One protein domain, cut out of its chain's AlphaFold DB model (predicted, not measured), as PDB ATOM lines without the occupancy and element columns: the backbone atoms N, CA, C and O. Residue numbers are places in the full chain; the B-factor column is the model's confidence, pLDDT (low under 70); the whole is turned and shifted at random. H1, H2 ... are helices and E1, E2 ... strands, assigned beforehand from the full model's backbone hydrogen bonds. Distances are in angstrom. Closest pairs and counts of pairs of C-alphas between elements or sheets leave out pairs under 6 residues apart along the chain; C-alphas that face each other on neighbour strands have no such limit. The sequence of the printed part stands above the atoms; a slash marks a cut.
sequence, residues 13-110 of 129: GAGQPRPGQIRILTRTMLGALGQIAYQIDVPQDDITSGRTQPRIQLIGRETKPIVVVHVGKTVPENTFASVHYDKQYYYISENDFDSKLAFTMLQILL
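What this domain is: This is residues 13 to 110 of the 129 residues of an uncharacterized protein of Acetobacter malorum (UniProt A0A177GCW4). A small three-stranded antiparallel sheet, E2, E4 and E3, has H3 running away from it, and H3 comes close to H1 with its last residues. A hooked arm at the first printed residues, holding E1, reaches far from this body and makes much of the length, with residues 16 to 21 standing free, while H2 lies off the sheet and a long looping stretch, residues 49 to 69, leads from it to E2. The printed part has 98 residues, with three named helices and four named strands in the order E1 H1 H2 E2 E3 E4 H3; the sheet's order is E2, E4, E3. The class is mixed, helices and strands, with under half of the residues, 48 of 98, in named elements. The whole is loose, with a radius of gyration of the C-alphas of 16.9 A, and elongated, with spans of 56 by 31 by 27 A.

Where its parts are: E1 is residues 21 to 24, beginning at C-alpha 21 (24.058, 25.270, 1.100). H1 follows at residues 29 to 37, 12.2 A long, and H2 at residues 44 to 48. E2 is residues 70 to 72. E3, residues 79 to 85, is 15.8 A long, and E4, residues 88 to 93, is 15.3 A long. H3, residues 97 to 110, is 19.9 A long, from C-alpha 97 (21.314, -10.886, 3.885) to C-alpha 110 (32.600, 0.467, -7.856).

How they stand to each other: E4 is the inner strand, and E2 and E3 are the edge strands. E3 and E4 form a hairpin, antiparallel at 163 degrees, with N 83 and O 90 within hydrogen-bond range at 2.9 A and N 85 and O 88 at 2.8 A. E2 and E4 are antiparallel at 141 degrees, with N 89 and O 72 within hydrogen-bond range at 2.8 A. H3 is on the sheet but only grazes it, with its residues 97 to 103; the closest C-alphas of H3 and E4 are those of Ser 99 and Ile 92, 7.1 A apart. H1 and H3 are close but not clearly touching, at a shallow tilt of 29 degrees, opposite ways; their closest C-alphas, those of Met 29 and Leu 110, are 7.1 A apart. H1 and H2 are not on the sheet and are apart from each other. E1 pairs with no named strand and is apart from H1 and H3, among others. In H1, H2 and H3 every O i to N i+4 pair is within hydrogen-bond range.

The domain as a whole: The two C-alphas farthest apart are those of Pro 19 and Thr 74, 56.7 A. The printed part has no cut. The link from H2 to E2, 21 residues, is long. The mean pLDDT of the printed part is 89.2; residues 25 to 27 and 61 to 62 are under 70.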
ATOM      1  N   GLY A  13      31.068  18.443  -3.159       74.25
ATOM      2  CA  GLY A  13      32.411  19.027  -3.265       74.25
ATOM      3  C   GLY A  13      32.998  19.530  -1.947       74.25
ATOM      4  O   GLY A  13      32.294  19.710  -0.957       74.25
ATOM      5  N   ALA A  14      34.311  19.760  -1.940       73.31
ATOM      6  CA  ALA A  14      35.051  20.227  -0.770       73.31
ATOM      7  C   ALA A  14      34.951  21.754  -0.569       73.31
ATOM      8  O   ALA A  14      34.560  22.493  -1.474       73.31
ATOM      9  N   GLY A  15      35.348  22.226   0.617       80.38
ATOM     10  CA  GLY A  15      35.465  23.651   0.945       80.38
ATOM     11  C   GLY A  15      34.281  24.226   1.727       80.38
ATOM     12  O   GLY A  15      33.389  23.501   2.169       80.38
ATOM     13  N   GLN A  16      34.287  25.547   1.928       80.94
ATOM     14  CA  GLN A  16      33.228  26.229   2.675       80.94
ATOM     15  C   GLN A  16      31.916  26.287   1.862       80.94
ATOM     16  O   GLN A  16      31.926  26.673   0.685       80.94
ATOM     17  N   PRO A  17      30.769  25.890   2.445       80.19
ATOM     18  CA  PRO A  17      29.467  26.048   1.804       80.19
ATOM     19  C   PRO A  17      29.051  27.526   1.754       80.19
ATOM     20  O   PRO A  17      29.420  28.321   2.618       80.19
ATOM     21  N   ARG A  18      28.255  27.901   0.745       84.94
ATOM     22  CA  ARG A  18      27.609  29.223   0.708       84.94
ATOM     23  C   ARG A  18      26.454  29.278   1.722       84.94
ATOM     24  O   ARG A  18      25.945  28.228   2.119       84.94
ATOM     25  N   PRO A  19      25.997  30.471   2.145       84.50
ATOM     26  CA  PRO A  19      24.770  30.589   2.933       84.50
ATOM     27  C   PRO A  19      23.599  29.897   2.216       84.50
ATOM     28  O   PRO A  19      23.356  30.177   1.048       84.50
ATOM     29  N   GLY A  20      22.905  28.982   2.901       84.31
ATOM     30  CA  GLY A  20      21.816  28.185   2.318       84.31
ATOM     31  C   GLY A  20      22.248  26.889   1.616       84.31
ATOM     32  O   GLY A  20      21.392  26.203   1.063       84.31
ATOM     33  N   GLN A  21      23.538  26.525   1.656       85.50
ATOM     34  CA  GLN A  21      24.058  25.270   1.100       85.50
ATOM     35  C   GLN A  21      24.596  24.318   2.174       85.50
ATOM     36  O   GLN A  21      25.218  24.741   3.150       85.50
ATOM     37  N   ILE A  22      24.443  23.017   1.929       83.81
ATOM     38  CA  ILE A  22      25.193  21.944   2.585       83.81
ATOM     39  C   ILE A  22      26.076  21.282   1.535       83.81
ATOM     40  O   ILE A  22      25.592  20.770   0.527       83.81
ATOM     41  N   ARG A  23      27.386  21.281   1.793       82.81
ATOM     42  CA  ARG A  23      28.356  20.520   1.005       82.81
ATOM     43  C   ARG A  23      28.512  19.127   1.592       82.81
ATOM     44  O   ARG A  23      28.859  19.001   2.764       82.81
ATOM     45  N   ILE A  24      28.278  18.100   0.779       78.75
ATOM     46  CA  ILE A  24      28.509  16.706   1.164       78.75
ATOM     47  C   ILE A  24      29.716  16.178   0.397       78.75
ATOM     48  O   ILE A  24      29.774  16.224  -0.834       78.75
ATOM     49  N   LEU A  25      30.673  15.648   1.153       68.94
ATOM     50  CA  LEU A  25      31.727  14.787   0.643       68.94
ATOM     51  C   LEU A  25      31.351  13.351   0.987       68.94
ATOM     52  O   LEU A  25      31.242  12.989   2.158       68.94
ATOM     53  N   THR A  26      31.157  12.526  -0.033       67.62
ATOM     54  CA  THR A  26      31.128  11.080   0.167       67.62
ATOM     55  C   THR A  26      32.549  10.599   0.465       67.62
ATOM     56  O   THR A  26      33.526  11.158  -0.044       67.62
ATOM     57  N   ARG A  27      32.691   9.567   1.310       64.44
ATOM     58  CA  ARG A  27      33.981   8.875   1.447       64.44
ATOM     59  C   ARG A  27      34.414   8.395   0.065       64.44
ATOM     60  O   ARG A  27      33.583   7.947  -0.724       64.44
ATOM     61  N   THR A  28      35.709   8.469  -0.221       80.25
ATOM     62  CA  THR A  28      36.245   7.864  -1.443       80.25
ATOM     63  C   THR A  28      35.946   6.361  -1.428       80.25
ATOM     64  O   THR A  28      35.877   5.756  -0.353       80.25
ATOM     65  N   MET A  29      35.796   5.736  -2.600       83.25
ATOM     66  CA  MET A  29      35.629   4.274  -2.688       83.25
ATOM     67  C   MET A  29      36.753   3.534  -1.956       83.25
ATOM     68  O   MET A  29      36.501   2.562  -1.250       83.25
ATOM     69  N   LEU A  30      37.975   4.069  -2.023       84.69
ATOM     70  CA  LEU A  30      39.117   3.579  -1.256       84.69
ATOM     71  C   LEU A  30      38.870   3.610   0.263       84.69
ATOM     72  O   LEU A  30      39.187   2.649   0.953       84.69
ATOM     73  N   GLY A  31      38.282   4.686   0.790       86.12
ATOM     74  CA  GLY A  31      37.949   4.795   2.211       86.12
ATOM     75  C   GLY A  31      36.849   3.826   2.652       86.12
ATOM     76  O   GLY A  31      36.908   3.310   3.765       86.12
ATOM     77  N   ALA A  32      35.864   3.558   1.790       87.75
ATOM     78  CA  ALA A  32      34.834   2.552   2.053       87.75
ATOM     79  C   ALA A  32      35.431   1.134   2.083       87.75
ATOM     80  O   ALA A  32      35.207   0.393   3.039       87.75
ATOM     81  N   LEU A  33      36.257   0.797   1.087       90.06
ATOM     82  CA  LEU A  33      36.981  -0.474   1.027       90.06
ATOM     83  C   LEU A  33      37.903  -0.663   2.234       90.06
ATOM     84  O   LEU A  33      37.889  -1.724   2.849       90.06
ATOM     85  N   GLY A  34      38.652   0.375   2.616       90.25
ATOM     86  CA  GLY A  34      39.518   0.338   3.793       90.25
ATOM     87  C   GLY A  34      38.739   0.090   5.084       90.25
ATOM     88  O   GLY A  34      39.161  -0.711   5.912       90.25
ATOM     89  N   GLN A  35      37.569   0.715   5.247       88.38
ATOM     90  CA  GLN A  35      36.736   0.487   6.428       88.38
ATOM     91  C   GLN A  35      36.219  -0.953   6.514       88.38
ATOM     92  O   GLN A  35      36.206  -1.517   7.606       88.38
ATOM     93  N   ILE A  36      35.835  -1.552   5.385       91.50
ATOM     94  CA  ILE A  36      35.455  -2.969   5.344       91.50
ATOM     95  C   ILE A  36      36.670  -3.843   5.662       91.50
ATOM     96  O   ILE A  36      36.567  -4.724   6.507       91.50
ATOM     97  N   ALA A  37      37.831  -3.559   5.061       91.25
ATOM     98  CA  ALA A  37      39.056  -4.333   5.256       91.25
ATOM     99  C   ALA A  37      39.472  -4.437   6.734       91.25
ATOM    100  O   ALA A  37      39.829  -5.520   7.187       91.25
ATOM    101  N   TYR A  38      39.350  -3.355   7.511       91.25
ATOM    102  CA  TYR A  38      39.655  -3.375   8.949       91.25
ATOM    103  C   TYR A  38      38.724  -4.260   9.791       91.25
ATOM    104  O   TYR A  38      39.006  -4.486  10.967       91.25
ATOM    105  N   GLN A  39      37.606  -4.728   9.236       91.50
ATOM    106  CA  GLN A  39      36.604  -5.530   9.941       91.50
ATOM    107  C   GLN A  39      36.579  -6.999   9.492       91.50
ATOM    108  O   GLN A  39      35.806  -7.776  10.052       91.50
ATOM    109  N   ILE A  40      37.402  -7.375   8.508       92.81
ATOM    110  CA  ILE A  40      37.504  -8.744   7.986       92.81
ATOM    111  C   ILE A  40      38.200  -9.640   9.014       92.81
ATOM    112  O   ILE A  40      39.222  -9.259   9.583       92.81
ATOM    113  N   ASP A  41      37.662 -10.842   9.232       89.88
ATOM    114  CA  ASP A  41      38.344 -11.849  10.040       89.88
ATOM    115  C   ASP A  41      39.616 -12.316   9.316       89.88
ATOM    116  O   ASP A  41      39.590 -12.652   8.131       89.88
ATOM    117  N   VAL A  42      40.737 -12.344  10.036       91.56
ATOM    118  CA  VAL A  42      42.043 -12.756   9.504       91.56
ATOM    119  C   VAL A  42      42.614 -13.914  10.326       91.56
ATOM    120  O   VAL A  42      42.332 -14.016  11.524       91.56
ATOM    121  N   PRO A  43      43.414 -14.804   9.719       92.19
ATOM    122  CA  PRO A  43      44.032 -15.916  10.430       92.19
ATOM    123  C   PRO A  43      44.998 -15.439  11.509       92.19
ATOM    124  O   PRO A  43      45.760 -14.492  11.316       92.19
ATOM    125  N   GLN A  44      45.041 -16.173  12.621       91.25
ATOM    126  CA  GLN A  44      45.925 -15.842  13.736       91.25
ATOM    127  C   GLN A  44      47.409 -15.857  13.338       91.25
ATOM    128  O   GLN A  44      48.170 -15.021  13.818       91.25
ATOM    129  N   ASP A  45      47.813 -16.757  12.440       91.75
ATOM    130  CA  ASP A  45      49.197 -16.854  11.959       91.75
ATOM    131  C   ASP A  45      49.636 -15.595  11.191       91.75
ATOM    132  O   ASP A  45      50.789 -15.171  11.290       91.75
ATOM    133  N   ASP A  46      48.718 -14.942  10.473       91.88
ATOM    134  CA  ASP A  46      49.010 -13.694   9.759       91.88
ATOM    135  C   ASP A  46      49.130 -12.502  10.716       91.88
ATOM    136  O   ASP A  46      49.894 -11.570  10.459       91.88
ATOM    137  N   ILE A  47      48.421 -12.551  11.849       94.00
ATOM    138  CA  ILE A  47      48.560 -11.567  12.929       94.00
ATOM    139  C   ILE A  47      49.917 -11.746  13.623       94.00
ATOM    140  O   ILE A  47      50.671 -10.787  13.778       94.00
ATOM    141  N   THR A  48      50.247 -12.968  14.049       95.06
ATOM    142  CA  THR A  48      51.458 -13.239  14.844       95.06
ATOM    143  C   THR A  48      52.742 -13.071  14.038       95.06
ATOM    144  O   THR A  48      53.750 -12.633  14.588       95.06
ATOM    145  N   SER A  49      52.708 -13.354  12.733       94.31
ATOM    146  CA  SER A  49      53.827 -13.107  11.815       94.31
ATOM    147  C   SER A  49      53.977 -11.639  11.389       94.31
ATOM    148  O   SER A  49      54.942 -11.302  10.703       94.31
ATOM    149  N   GLY A  50      53.050 -10.756  11.785       92.62
ATOM    150  CA  GLY A  50      53.083  -9.326  11.466       92.62
ATOM    151  C   GLY A  50      52.656  -8.978  10.037       92.62
ATOM    152  O   GLY A  50      52.891  -7.858   9.585       92.62
ATOM    153  N   ARG A  51      52.028  -9.912   9.313       89.69
ATOM    154  CA  ARG A  51      51.539  -9.696   7.942       89.69
ATOM    155  C   ARG A  51      50.297  -8.812   7.895       89.69
ATOM    156  O   ARG A  51      50.076  -8.120   6.904       89.69
ATOM    157  N   THR A  52      49.490  -8.834   8.952       92.38
ATOM    158  CA  THR A  52      48.323  -7.964   9.118       92.38
ATOM    159  C   THR A  52      48.067  -7.661  10.596       92.38
ATOM    160  O   THR A  52      48.706  -8.221  11.483       92.38
ATOM    161  N   GLN A  53      47.133  -6.749  10.859       92.19
ATOM    162  CA  GLN A  53      46.645  -6.444  12.201       92.19
ATOM    163  C   GLN A  53      45.333  -7.197  12.479       92.19
ATOM    164  O   GLN A  53      44.613  -7.534  11.535       92.19
ATOM    165  N   PRO A  54      44.987  -7.441  13.756       91.19
ATOM    166  CA  PRO A  54      43.673  -7.959  14.115       91.19
ATOM    167  C   PRO A  54      42.556  -7.033  13.624       91.19
ATOM    168  O   PRO A  54      42.734  -5.813  13.554       91.19
ATOM    169  N   ARG A  55      41.376  -7.602  13.357       89.81
ATOM    170  CA  ARG A  55      40.187  -6.803  13.044       89.81
ATOM    171  C   ARG A  55      39.860  -5.819  14.163       89.81
ATOM    172  O   ARG A  55      40.005  -6.121  15.349       89.81
ATOM    173  N   ILE A  56      39.333  -4.661  13.787       88.12
ATOM    174  CA  ILE A  56      38.848  -3.666  14.737       88.12
ATOM    175  C   ILE A  56      37.487  -4.118  15.273       88.12
ATOM    176  O   ILE A  56      36.547  -4.377  14.515       88.12
ATOM    177  N   GLN A  57      37.368  -4.189  16.598       80.69
ATOM    178  CA  GLN A  57      36.089  -4.419  17.258       80.69
ATOM    179  C   GLN A  57      35.234  -3.148  17.161       80.69
ATOM    180  O   GLN A  57      35.675  -2.061  17.535       80.69
ATOM    181  N   LEU A  58      33.999  -3.281  16.683       80.88
ATOM    182  CA  LEU A  58      33.032  -2.190  16.723       80.88
ATOM    183  C   LEU A  58      32.533  -2.012  18.165       80.88
ATOM    184  O   LEU A  58      32.018  -2.951  18.770       80.88
ATOM    185  N   ILE A  59      32.716  -0.810  18.715       76.06
ATOM    186  CA  ILE A  59      32.270  -0.434  20.062       76.06
ATOM    187  C   ILE A  59      31.049   0.478  19.912       76.06
ATOM    188  O   ILE A  59      31.142   1.536  19.291       76.06
ATOM    189  N   GLY A  60      29.905   0.089  20.479       74.25
ATOM    190  CA  GLY A  60      28.671   0.879  20.429       74.25
ATOM    191  C   GLY A  60      27.419   0.025  20.236       74.25
ATOM    192  O   GLY A  60      27.417  -1.162  20.548       74.25
ATOM    193  N   ARG A  61      26.335   0.638  19.735       69.06
ATOM    194  CA  ARG A  61      25.084  -0.076  19.415       69.06
ATOM    195  C   ARG A  61      25.215  -0.998  18.204       69.06
ATOM    196  O   ARG A  61      24.557  -2.030  18.168       69.06
ATOM    197  N   GLU A  62      26.050  -0.633  17.238       69.12
ATOM    198  CA  GLU A  62      26.367  -1.489  16.098       69.12
ATOM    199  C   GLU A  62      27.615  -2.302  16.419       69.12
ATOM    200  O   GLU A  62      28.716  -1.765  16.488       69.12
ATOM    201  N   THR A  63      27.432  -3.597  16.663       78.81
ATOM    202  CA  THR A  63      28.515  -4.528  17.022       78.81
ATOM    203  C   THR A  63      28.906  -5.454  15.869       78.81
ATOM    204  O   THR A  63      29.933  -6.132  15.942       78.81
ATOM    205  N   LYS A  64      28.111  -5.476  14.791       83.56
ATOM    206  CA  LYS A  64      28.329  -6.304  13.600       83.56
ATOM    207  C   LYS A  64      28.963  -5.464  12.480       83.56
ATOM    208  O   LYS A  64      28.486  -4.358  12.229       83.56
ATOM    209  N   PRO A  65      30.002  -5.975  11.795       89.19
ATOM    210  CA  PRO A  65      30.507  -5.385  10.559       89.19
ATOM    211  C   PRO A  65      29.417  -5.160   9.509       89.19
ATOM    212  O   PRO A  65      28.470  -5.939   9.421       89.19
ATOM    213  N   ILE A  66      29.602  -4.140   8.668       90.44
ATOM    214  CA  ILE A  66      28.689  -3.845   7.545       90.44
ATOM    215  C   ILE A  66      28.703  -4.989   6.519       90.44
ATOM    216  O   ILE A  66      27.671  -5.335   5.952       90.44
ATOM    217  N   VAL A  67      29.880  -5.574   6.291       94.88
ATOM    218  CA  VAL A  67      30.061  -6.798   5.510       94.88
ATOM    219  C   VAL A  67      30.875  -7.757   6.363       94.88
ATOM    220  O   VAL A  67      32.032  -7.477   6.681       94.88
ATOM    221  N   VAL A  68      30.271  -8.874   6.754       95.19
ATOM    222  CA  VAL A  68      30.962  -9.942   7.478       95.19
ATOM    223  C   VAL A  68      31.647 -10.846   6.463       95.19
ATOM    224  O   VAL A  68      30.996 -11.483   5.636       95.19
ATOM    225  N   VAL A  69      32.975 -10.889   6.535       95.50
ATOM    226  CA  VAL A  69      33.811 -11.773   5.722       95.50
ATOM    227  C   VAL A  69      34.481 -12.767   6.653       95.50
ATOM    228  O   VAL A  69      35.245 -12.380   7.537       95.50
ATOM    229  N   HIS A  70      34.181 -14.040   6.436       94.44
ATOM    230  CA  HIS A  70      34.767 -15.155   7.162       94.44
ATOM    231  C   HIS A  70      36.042 -15.632   6.481       94.44
ATOM    232  O   HIS A  70      36.180 -15.505   5.264       94.44
ATOM    233  N   VAL A  71      36.929 -16.251   7.259       94.62
ATOM    234  CA  VAL A  71      38.142 -16.903   6.764       94.62
ATOM    235  C   VAL A  71      38.152 -18.382   7.145       94.62
ATOM    236  O   VAL A  71      37.806 -18.751   8.268       94.62
ATOM    237  N   GLY A  72      38.545 -19.248   6.211       93.44
ATOM    238  CA  GLY A  72      38.607 -20.689   6.440       93.44
ATOM    239  C   GLY A  72      39.518 -21.421   5.460       93.44
ATOM    240  O   GLY A  72      39.853 -20.915   4.395       93.44
ATOM    241  N   LYS A  73      39.931 -22.646   5.810       93.44
ATOM    242  CA  LYS A  73      40.711 -23.516   4.902       93.44
ATOM    243  C   LYS A  73      39.865 -24.108   3.774       93.44
ATOM    244  O   LYS A  73      40.403 -24.529   2.756       93.44
ATOM    245  N   THR A  74      38.554 -24.149   3.966       93.69
ATOM    246  CA  THR A  74      37.567 -24.607   2.994       93.69
ATOM    247  C   THR A  74      36.449 -23.579   2.913       93.69
ATOM    248  O   THR A  74      36.205 -22.839   3.868       93.69
ATOM    249  N   VAL A  75      35.777 -23.530   1.767       93.75
ATOM    250  CA  VAL A  75      34.578 -22.714   1.574       93.75
ATOM    251  C   VAL A  75      33.335 -23.598   1.752       93.75
ATOM    252  O   VAL A  75      33.295 -24.688   1.177       93.75
ATOM    253  N   PRO A  76      32.336 -23.194   2.556       93.44
ATOM    254  CA  PRO A  76      31.063 -23.910   2.639       93.44
ATOM    255  C   PRO A  76      30.305 -23.872   1.305       93.44
ATOM    256  O   PRO A  76      30.396 -22.879   0.584       93.44
ATOM    257  N   GLU A  77      29.492 -24.893   1.011       90.94
ATOM    258  CA  GLU A  77      28.662 -24.920  -0.210       90.94
ATOM    259  C   GLU A  77      27.710 -23.712  -0.293       90.94
ATOM    260  O   GLU A  77      27.567 -23.099  -1.346       90.94
ATOM    261  N   ASN A  78      27.128 -23.309   0.842       93.00
ATOM    262  CA  ASN A  78      26.201 -22.177   0.932       93.00
ATOM    263  C   ASN A  78      26.940 -20.852   1.157       93.00
ATOM    264  O   ASN A  78      26.875 -20.242   2.231       93.00
ATOM    265  N   THR A  79      27.643 -20.410   0.120       96.50
ATOM    266  CA  THR A  79      28.425 -19.174   0.112       96.50
ATOM    267  C   THR A  79      27.954 -18.248  -1.002       96.50
ATOM    268  O   THR A  79      27.900 -18.655  -2.158       96.50
ATOM    269  N   PHE A  80      27.690 -16.986  -0.665       97.19
ATOM    270  CA  PHE A  80      27.267 -15.975  -1.636       97.19
ATOM    271  C   PHE A  80      28.402 -15.556  -2.569       97.19
ATOM    272  O   PHE A  80      28.256 -15.502  -3.788       97.19
ATOM    273  N   ALA A  81      29.549 -15.236  -1.977       96.69
ATOM    274  CA  ALA A  81      30.750 -14.858  -2.696       96.69
ATOM    275  C   ALA A  81      31.965 -15.384  -1.939       96.69
ATOM    276  O   ALA A  81      31.997 -15.345  -0.707       96.69
ATOM    277  N   SER A  82      32.968 -15.858  -2.674       97.06
ATOM    278  CA  SER A  82      34.245 -16.264  -2.095       97.06
ATOM    279  C   SER A  82      35.416 -15.898  -2.986       97.06
ATOM    280  O   SER A  82      35.288 -15.756  -4.202       97.06
ATOM    281  N   VAL A  83      36.575 -15.766  -2.355       96.06
ATOM    282  CA  VAL A  83      37.862 -15.643  -3.025       96.06
ATOM    283  C   VAL A  83      38.882 -16.512  -2.304       96.06
ATOM    284  O   VAL A  83      38.915 -16.563  -1.075       96.06
ATOM    285  N   HIS A  84      39.711 -17.213  -3.076       95.44
ATOM    286  CA  HIS A  84      40.858 -17.934  -2.542       95.44
ATOM    287  C   HIS A  84      42.081 -17.018  -2.567       95.44
ATOM    288  O   HIS A  84      42.489 -16.548  -3.631       95.44
ATOM    289  N   TYR A  85      42.659 -16.767  -1.399       90.94
ATOM    290  CA  TYR A  85      43.825 -15.915  -1.223       90.94
ATOM    291  C   TYR A  85      44.740 -16.518  -0.158       90.94
ATOM    292  O   TYR A  85      44.286 -16.897   0.914       90.94
ATOM    293  N   ASP A  86      46.024 -16.644  -0.487       88.75
ATOM    294  CA  ASP A  86      47.069 -17.201   0.382       88.75
ATOM    295  C   ASP A  86      46.674 -18.482   1.148       88.75
ATOM    296  O   ASP A  86      46.755 -18.573   2.372       88.75
ATOM    297  N   LYS A  87      46.244 -19.508   0.398       89.94
ATOM    298  CA  LYS A  87      45.864 -20.845   0.909       89.94
ATOM    299  C   LYS A  87      44.615 -20.862   1.798       89.94
ATOM    300  O   LYS A  87      44.361 -21.858   2.479       89.94
ATOM    301  N   GLN A  88      43.850 -19.777   1.815       93.75
ATOM    302  CA  GLN A  88      42.618 -19.645   2.579       93.75
ATOM    303  C   GLN A  88      41.502 -19.117   1.691       93.75
ATOM    304  O   GLN A  88      41.725 -18.478   0.664       93.75
ATOM    305  N   TYR A  89      40.279 -19.378   2.117       96.19
ATOM    306  CA  TYR A  89      39.077 -18.835   1.524       96.19
ATOM    307  C   TYR A  89      38.550 -17.713   2.395       96.19
ATOM    308  O   TYR A  89      38.343 -17.899   3.593       96.19
ATOM    309  N   TYR A  90      38.292 -16.579   1.757       95.88
ATOM    310  CA  TYR A  90      37.563 -15.457   2.324       95.88
ATOM    311  C   TYR A  90      36.174 -15.461   1.709       95.88
ATOM    312  O   TYR A  90      36.055 -15.508   0.481       95.88
ATOM    313  N   TYR A  91      35.129 -15.464   2.531       97.19
ATOM    314  CA  TYR A  91      33.780 -15.685   2.027       97.19
ATOM    315  C   TYR A  91      32.688 -14.952   2.806       97.19
ATOM    316  O   TYR A  91      32.815 -14.680   3.998       97.19
ATOM    317  N   ILE A  92      31.588 -14.670   2.107       97.38
ATOM    318  CA  ILE A  92      30.344 -14.127   2.663       97.38
ATOM    319  C   ILE A  92      29.308 -15.254   2.675       97.38
ATOM    320  O   ILE A  92      29.055 -15.881   1.646       97.38
ATOM    321  N   SER A  93      28.707 -15.514   3.836       96.69
ATOM    322  CA  SER A  93      27.683 -16.555   3.994       96.69
ATOM    323  C   SER A  93      26.446 -16.271   3.135       96.69
ATOM    324  O   SER A  93      25.963 -15.139   3.101       96.69
ATOM    325  N   GLU A  94      25.876 -17.301   2.500       96.62
ATOM    326  CA  GLU A  94      24.627 -17.159   1.732       96.62
ATOM    327  C   GLU A  94      23.443 -16.721   2.613       96.62
ATOM    328  O   GLU A  94      22.529 -16.037   2.148       96.62
ATOM    329  N   ASN A  95      23.481 -17.042   3.909       96.06
ATOM    330  CA  ASN A  95      22.419 -16.712   4.860       96.06
ATOM    331  C   ASN A  95      22.553 -15.305   5.476       96.06
ATOM    332  O   ASN A  95      21.711 -14.916   6.283       96.06
ATOM    333  N   ASP A  96      23.588 -14.534   5.126       95.88
ATOM    334  CA  ASP A  96      23.811 -13.188   5.670       95.88
ATOM    335  C   ASP A  96      23.291 -12.099   4.721       95.88
ATOM    336  O   ASP A  96      24.045 -11.490   3.960       95.88
ATOM    337  N   PHE A  97      21.977 -11.860   4.758       95.81
ATOM    338  CA  PHE A  97      21.314 -10.886   3.885       95.81
ATOM    339  C   PHE A  97      21.933  -9.480   3.955       95.81
ATOM    340  O   PHE A  97      22.156  -8.872   2.906       95.81
ATOM    341  N   ASP A  98      22.253  -8.987   5.155       95.50
ATOM    342  CA  ASP A  98      22.806  -7.639   5.339       95.50
ATOM    343  C   ASP A  98      24.154  -7.496   4.624       95.50
ATOM    344  O   ASP A  98      24.363  -6.545   3.865       95.50
ATOM    345  N   SER A  99      25.040  -8.485   4.797       96.62
ATOM    346  CA  SER A  99      26.342  -8.510   4.126       96.62
ATOM    347  C   SER A  99      26.193  -8.604   2.607       96.62
ATOM    348  O   SER A  99      26.910  -7.909   1.886       96.62
ATOM    349  N   LYS A 100      25.240  -9.403   2.098       96.94
ATOM    350  CA  LYS A 100      24.960  -9.503   0.651       96.94
ATOM    351  C   LYS A 100      24.490  -8.173   0.074       96.94
ATOM    352  O   LYS A 100      24.998  -7.741  -0.963       96.94
ATOM    353  N   LEU A 101      23.545  -7.513   0.743       96.62
ATOM    354  CA  LEU A 101      23.018  -6.223   0.310       96.62
ATOM    355  C   LEU A 101      24.123  -5.163   0.298       96.62
ATOM    356  O   LEU A 101      24.327  -4.500  -0.720       96.62
ATOM    357  N   ALA A 102      24.872  -5.039   1.394       94.94
ATOM    358  CA  ALA A 102      25.945  -4.061   1.510       94.94
ATOM    359  C   ALA A 102      27.070  -4.300   0.488       94.94
ATOM    360  O   ALA A 102      27.519  -3.355  -0.167       94.94
ATOM    361  N   PHE A 103      27.488  -5.554   0.293       95.94
ATOM    362  CA  PHE A 103      28.512  -5.902  -0.691       95.94
ATOM    363  C   PHE A 103      28.045  -5.648  -2.130       95.94
ATOM    364  O   PHE A 103      28.790  -5.076  -2.922       95.94
ATOM    365  N   THR A 104      26.789  -5.970  -2.456       96.12
ATOM    366  CA  THR A 104      26.206  -5.688  -3.779       96.12
ATOM    367  C   THR A 104      26.138  -4.183  -4.048       96.12
ATOM    368  O   THR A 104      26.504  -3.727  -5.130       96.12
ATOM    369  N   MET A 105      25.728  -3.381  -3.060       94.50
ATOM    370  CA  MET A 105      25.730  -1.919  -3.187       94.50
ATOM    371  C   MET A 105      27.141  -1.380  -3.431       94.50
ATOM    372  O   MET A 105      27.334  -0.541  -4.311       94.50
ATOM    373  N   LEU A 106      28.145  -1.889  -2.710       92.25
ATOM    374  CA  LEU A 106      29.544  -1.525  -2.934       92.25
ATOM    375  C   LEU A 106      30.008  -1.880  -4.353       92.25
ATOM    376  O   LEU A 106      30.661  -1.061  -4.995       92.25
ATOM    377  N   GLN A 107      29.657  -3.066  -4.859       92.06
ATOM    378  CA  GLN A 107      29.975  -3.474  -6.229       92.06
ATOM    379  C   GLN A 107      29.356  -2.526  -7.260       92.06
ATOM    380  O   GLN A 107      30.062  -2.061  -8.150       92.06
ATOM    381  N   ILE A 108      28.076  -2.170  -7.111       91.56
ATOM    382  CA  ILE A 108      27.407  -1.204  -7.997       91.56
ATOM    383  C   ILE A 108      28.146   0.138  -7.979       91.56
ATOM    384  O   ILE A 108      28.439   0.696  -9.036       91.56
ATOM    385  N   LEU A 109      28.497   0.650  -6.796       87.69
ATOM    386  CA  LEU A 109      29.239   1.908  -6.668       87.69
ATOM    387  C   LEU A 109      30.628   1.833  -7.318       87.69
ATOM    388  O   LEU A 109      31.052   2.791  -7.968       87.69
ATOM    389  N   LEU A 110      31.322   0.701  -7.188       86.75
ATOM    390  CA  LEU A 110      32.600   0.467  -7.856       86.75
ATOM    391  C   LEU A 110      32.441   0.452  -9.378       86.75
ATOM    392  O   LEU A 110      33.229   1.101 -10.063       86.75
TER     393      LEU A 110